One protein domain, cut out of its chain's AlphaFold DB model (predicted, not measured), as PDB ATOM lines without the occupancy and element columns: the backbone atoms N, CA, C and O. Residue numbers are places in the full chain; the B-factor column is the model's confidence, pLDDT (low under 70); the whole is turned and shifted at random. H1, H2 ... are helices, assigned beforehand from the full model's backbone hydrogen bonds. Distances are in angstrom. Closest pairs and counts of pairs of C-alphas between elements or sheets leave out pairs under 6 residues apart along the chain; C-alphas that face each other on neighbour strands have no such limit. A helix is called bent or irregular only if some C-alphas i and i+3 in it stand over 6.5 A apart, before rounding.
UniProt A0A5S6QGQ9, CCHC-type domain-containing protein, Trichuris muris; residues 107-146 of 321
ATOM      1  N   TYR A 107       2.199 -36.252   8.918       90.06
ATOM      2  CA  TYR A 107       2.536 -37.390   8.058       90.06
ATOM      3  C   TYR A 107       1.317 -38.210   7.600       90.06
ATOM      4  O   TYR A 107       1.271 -38.615   6.440       90.06
ATOM      5  N   HIS A 108       0.319 -38.440   8.465       89.56
ATOM      6  CA  HIS A 108      -0.852 -39.256   8.115       89.56
ATOM      7  C   HIS A 108      -1.724 -38.601   7.038       89.56
ATOM      8  O   HIS A 108      -2.088 -39.269   6.071       89.56
ATOM      9  N   VAL A 109      -1.971 -37.291   7.149       91.12
ATOM     10  CA  VAL A 109      -2.698 -36.511   6.133       91.12
ATOM     11  C   VAL A 109      -1.901 -36.456   4.831       91.12
ATOM     12  O   VAL A 109      -2.450 -36.701   3.759       91.12
ATOM     13  N   ARG A 110      -0.583 -36.215   4.905       90.50
ATOM     14  CA  ARG A 110       0.282 -36.214   3.714       90.50
ATOM     15  C   ARG A 110       0.251 -37.568   2.998       90.50
ATOM     16  O   ARG A 110       0.104 -37.601   1.783       90.50
ATOM     17  N   LYS A 111       0.308 -38.682   3.737       89.75
ATOM     18  CA  LYS A 111       0.196 -40.040   3.179       89.75
ATOM     19  C   LYS A 111      -1.157 -40.277   2.493       89.75
ATOM     20  O   LYS A 111      -1.175 -40.841   1.402       89.75
ATOM     21  N   ARG A 112      -2.268 -39.832   3.099       89.31
ATOM     22  CA  ARG A 112      -3.611 -39.883   2.485       89.31
ATOM     23  C   ARG A 112      -3.676 -39.069   1.186       89.31
ATOM     24  O   ARG A 112      -4.253 -39.544   0.211       89.31
ATOM     25  N   TRP A 113      -3.038 -37.899   1.144       89.06
ATOM     26  CA  TRP A 113      -2.941 -37.080  -0.068       89.06
ATOM     27  C   TRP A 113      -2.168 -37.777  -1.200       89.06
ATOM     28  O   TRP A 113      -2.686 -37.866  -2.311       89.06
ATOM     29  N   GLU A 114      -0.982 -38.337  -0.927       87.19
ATOM     30  CA  GLU A 114      -0.227 -39.105  -1.940       87.19
ATOM     31  C   GLU A 114      -1.043 -40.298  -2.471       87.19
ATOM     32  O   GLU A 114      -1.050 -40.576  -3.668       87.19
ATOM     33  N   GLN A 115      -1.772 -40.992  -1.590       87.25
ATOM     34  CA  GLN A 115      -2.632 -42.111  -1.979       87.25
ATOM     35  C   GLN A 115      -3.789 -41.670  -2.890       87.25
ATOM     36  O   GLN A 115      -4.126 -42.386  -3.835       87.25
ATOM     37  N   LYS A 116      -4.371 -40.487  -2.648       84.38
ATOM     38  CA  LYS A 116      -5.392 -39.902  -3.526       84.38
ATOM     39  C   LYS A 116      -4.817 -39.578  -4.911       84.38
ATOM     40  O   LYS A 116      -5.411 -39.977  -5.907       84.38
ATOM     41  N   LEU A 117      -3.630 -38.963  -4.983       82.75
ATOM     42  CA  LEU A 117      -2.951 -38.673  -6.258       82.75
ATOM     43  C   LEU A 117      -2.651 -39.933  -7.090       82.75
ATOM     44  O   LEU A 117      -2.745 -39.889  -8.313       82.75
ATOM     45  N   LEU A 118      -2.336 -41.056  -6.438       78.56
ATOM     46  CA  LEU A 118      -2.149 -42.355  -7.100       78.56
ATOM     47  C   LEU A 118      -3.462 -42.982  -7.611       78.56
ATOM     48  O   LEU A 118      -3.411 -43.860  -8.466       78.56
ATOM     49  N   THR A 119      -4.617 -42.569  -7.079       78.19
ATOM     50  CA  THR A 119      -5.929 -43.175  -7.376       78.19
ATOM     51  C   THR A 119      -6.719 -42.376  -8.414       78.19
ATOM     52  O   THR A 119      -7.280 -42.964  -9.334       78.19
ATOM     53  N   ASP A 120      -6.737 -41.045  -8.302       67.88
ATOM     54  CA  ASP A 120      -7.542 -40.166  -9.168       67.88
ATOM     55  C   ASP A 120      -6.911 -39.947 -10.562       67.88
ATOM     56  O   ASP A 120      -7.514 -39.323 -11.439       67.88
ATOM     57  N   GLY A 121      -5.688 -40.448 -10.770       59.47
ATOM     58  CA  GLY A 121      -4.851 -40.132 -11.925       59.47
ATOM     59  C   GLY A 121      -4.290 -38.707 -11.856       59.47
ATOM     60  O   GLY A 121      -4.815 -37.829 -11.169       59.47
ATOM     61  N   HIS A 122      -3.201 -38.441 -12.583       57.56
ATOM     62  CA  HIS A 122      -2.577 -37.114 -12.605       57.56
ATOM     63  C   HIS A 122      -3.397 -36.123 -13.454       57.56
ATOM     64  O   HIS A 122      -2.957 -35.701 -14.523       57.56
ATOM     65  N   ASN A 123      -4.584 -35.731 -12.981       54.19
ATOM     66  CA  ASN A 123      -5.342 -34.644 -13.590       54.19
ATOM     67  C   ASN A 123      -4.514 -33.351 -13.488       54.19
ATOM     68  O   ASN A 123      -4.161 -32.889 -12.400       54.19
ATOM     69  N   CYS A 124      -4.126 -32.821 -14.646       53.88
ATOM     70  CA  CYS A 124      -3.133 -31.760 -14.784       53.88
ATOM     71  C   CYS A 124      -3.711 -30.344 -14.628       53.88
ATOM     72  O   CYS A 124      -2.969 -29.371 -14.752       53.88
ATOM     73  N   TYR A 125      -5.006 -30.223 -14.326       53.56
ATOM     74  CA  TYR A 125      -5.693 -28.958 -14.080       53.56
ATOM     75  C   TYR A 125      -6.250 -28.899 -12.650       53.56
ATOM     76  O   TYR A 125      -6.839 -29.868 -12.173       53.56
ATOM     77  N   GLY A 126      -6.069 -27.768 -11.957       66.44
ATOM     78  CA  GLY A 126      -6.627 -27.553 -10.614       66.44
ATOM     79  C   GLY A 126      -6.010 -28.430  -9.517       66.44
ATOM     80  O   GLY A 126      -6.684 -28.772  -8.545       66.44
ATOM     81  N   ARG A 127      -4.729 -28.816  -9.633       79.25
ATOM     82  CA  ARG A 127      -4.046 -29.679  -8.641       79.25
ATOM     83  C   ARG A 127      -4.063 -29.065  -7.229       79.25
ATOM     84  O   ARG A 127      -4.126 -29.801  -6.245       79.25
ATOM     85  N   LEU A 128      -4.050 -27.732  -7.131       85.38
ATOM     86  CA  LEU A 128      -4.179 -27.004  -5.866       85.38
ATOM     87  C   LEU A 128      -5.629 -26.967  -5.338       85.38
ATOM     88  O   LEU A 128      -5.841 -27.094  -4.133       85.38
ATOM     89  N   ASP A 129      -6.630 -26.877  -6.216       86.56
ATOM     90  CA  ASP A 129      -8.048 -26.930  -5.827       86.56
ATOM     91  C   ASP A 129      -8.428 -28.324  -5.310       86.56
ATOM     92  O   ASP A 129      -9.044 -28.456  -4.252       86.56
ATOM     93  N   LEU A 130      -7.964 -29.382  -5.989       86.94
ATOM     94  CA  LEU A 130      -8.105 -30.776  -5.545       86.94
ATOM     95  C   LEU A 130      -7.478 -31.020  -4.163       86.94
ATOM     96  O   LEU A 130      -7.991 -31.836  -3.390       86.94
ATOM     97  N   PHE A 131      -6.388 -30.312  -3.852       89.25
ATOM     98  CA  PHE A 131      -5.724 -30.343  -2.550       89.25
ATOM     99  C   PHE A 131      -6.555 -29.648  -1.465       89.25
ATOM    100  O   PHE A 131      -6.730 -30.210  -0.385       89.25
ATOM    101  N   PHE A 132      -7.131 -28.474  -1.741       89.44
ATOM    102  CA  PHE A 132      -8.023 -27.806  -0.787       89.44
ATOM    103  C   PHE A 132      -9.343 -28.557  -0.572       89.44
ATOM    104  O   PHE A 132      -9.814 -28.640   0.562       89.44
ATOM    105  N   GLU A 133      -9.907 -29.166  -1.616       89.12
ATOM    106  CA  GLU A 133     -11.094 -30.020  -1.502       89.12
ATOM    107  C   GLU A 133     -10.796 -31.277  -0.668       89.12
ATOM    108  O   GLU A 133     -11.567 -31.643   0.217       89.12
ATOM    109  N   PHE A 134      -9.627 -31.899  -0.875       91.00
ATOM    110  CA  PHE A 134      -9.135 -32.978  -0.016       91.00
ATOM    111  C   PHE A 134      -8.984 -32.529   1.446       91.00
ATOM    112  O   PHE A 134      -9.443 -33.239   2.337       91.00
ATOM    113  N   LEU A 135      -8.393 -31.357   1.703       90.38
ATOM    114  CA  LEU A 135      -8.231 -30.849   3.068       90.38
ATOM    115  C   LEU A 135      -9.564 -30.546   3.756       90.38
ATOM    116  O   LEU A 135      -9.669 -30.792   4.954       90.38
ATOM    117  N   ARG A 136     -10.586 -30.074   3.030       88.88
ATOM    118  CA  ARG A 136     -11.935 -29.904   3.595       88.88
ATOM    119  C   ARG A 136     -12.478 -31.241   4.108       88.88
ATOM    120  O   ARG A 136     -12.841 -31.340   5.276       88.88
ATOM    121  N   VAL A 137     -12.437 -32.278   3.270       88.75
ATOM    122  CA  VAL A 137     -12.897 -33.633   3.629       88.75
ATOM    123  C   VAL A 137     -12.047 -34.250   4.750       88.75
ATOM    124  O   VAL A 137     -12.576 -34.938   5.621       88.75
ATOM    125  N   GLU A 138     -10.735 -33.995   4.773       88.06
ATOM    126  CA  GLU A 138      -9.849 -34.415   5.866       88.06
ATOM    127  C   GLU A 138     -10.294 -33.810   7.203       88.06
ATOM    128  O   GLU A 138     -10.514 -34.557   8.159       88.06
ATOM    129  N   VAL A 139     -10.478 -32.485   7.251       88.31
ATOM    130  CA  VAL A 139     -10.898 -31.745   8.450       88.31
ATOM    131  C   VAL A 139     -12.266 -32.222   8.931       88.31
ATOM    132  O   VAL A 139     -12.383 -32.610  10.091       88.31
ATOM    133  N   GLU A 140     -13.259 -32.309   8.042       85.88
ATOM    134  CA  GLU A 140     -14.587 -32.844   8.375       85.88
ATOM    135  C   GLU A 140     -14.489 -34.271   8.960       85.88
ATOM    136  O   GLU A 140     -15.149 -34.589   9.956       85.88
ATOM    137  N   SER A 141     -13.614 -35.128   8.411       78.19
ATOM    138  CA  SER A 141     -13.404 -36.496   8.912       78.19
ATOM    139  C   SER A 141     -12.703 -36.557  10.280       78.19
ATOM    140  O   SER A 141     -13.059 -37.387  11.126       78.19
ATOM    141  N   GLU A 142     -11.752 -35.658  10.548       77.50
ATOM    142  CA  GLU A 142     -11.113 -35.533  11.862       77.50
ATOM    143  C   GLU A 142     -12.064 -34.938  12.916       77.50
ATOM    144  O   GLU A 142     -12.008 -35.324  14.083       77.50
ATOM    145  N   GLU A 143     -12.962 -34.028  12.538       79.31
ATOM    146  CA  GLU A 143     -13.964 -33.461  13.447       79.31
ATOM    147  C   GLU A 143     -15.045 -34.489  13.809       79.31
ATOM    148  O   GLU A 143     -15.364 -34.663  14.987       79.31
ATOM    149  N   CYS A 144     -15.529 -35.263  12.833       69.81
ATOM    150  CA  CYS A 144     -16.493 -36.343  13.074       69.81
ATOM    151  C   CYS A 144     -15.939 -37.451  13.984       69.81
ATOM    152  O   CYS A 144     -16.686 -38.037  14.768       69.81
ATOM    153  N   THR A 145     -14.635 -37.740  13.910       61.09
ATOM    154  CA  THR A 145     -13.991 -38.754  14.766       61.09
ATOM    155  C   THR A 145     -13.694 -38.241  16.177       61.09
ATOM    156  O   THR A 145     -13.832 -39.006  17.128       61.09
ATOM    157  N   LYS A 146     -13.383 -36.948  16.348       60.56
ATOM    158  CA  LYS A 146     -13.263 -36.298  17.673       60.56
ATOM    159  C   LYS A 146     -14.621 -36.116  18.365       60.56
ATOM    160  O   LYS A 146     -14.687 -36.161  19.589       60.56
TER     161      LYS A 146
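AT A GLANCE: This is residues 107 to 146 of the 321 residues of the protein "CCHC-type domain-containing protein" of Trichuris muris (UniProt A0A5S6QGQ9). A shorter helix, H1, and a longer one, H2, cross loosely as a skewed X, with the loop of residues 120 to 126 turning the chain back between them at one end. The far part of H2, residues 140 to 146, sticks out at the other end, and the long axis runs from the loop to the tip of H2. The printed part has 40 residues with two named helices, H1 then H2, and no named strand; its class is all helix. It is only just loose, close to compact, with a radius of gyration of the C-alphas of 10.8 A, and the C-alphas span 34 by 17 by 14 A.

HOW THE PARTS SIT: H1, residues 107 to 119, and H2, residues 127 to 146, only just touch, with 3 pairs of C-alphas within 8 A. The closest C-alphas of the two are those of Trp 113 and Phe 134, 7.4 A apart. H1 touches H2 with residues 109 to 113 alone, and H2 touches H1 with residues 131 to 138 alone. Their lines stand at a steep tilt of 52 degrees, and they run opposite ways. Their centres are 11.6 A apart. In H1 and H2 every O i to N i+4 pair is within hydrogen-bond range.

IN THESE COORDINATES: H1 begins at C-alpha 107, at (2.536, -37.390, 8.058), and measures 18.5 A from first to last C-alpha, ending at C-alpha 119, at (-5.929, -43.175, -7.376). H2 measures 28.7 A from C-alpha 127 to C-alpha 146, the latter at (-13.263, -36.298, 17.673). Neither helix is bent.

THE WHOLE: The two C-alphas farthest apart are those of Cys 124 and Lys 146, at 34.3 A. The printed part has no cut, and the link from H1 to H2, 7 residues, is short. Residues 118 to 126 stand free. The mean pLDDT of the printed part is 79.9; residues 120 to 126 and 144 to 146 are under 70.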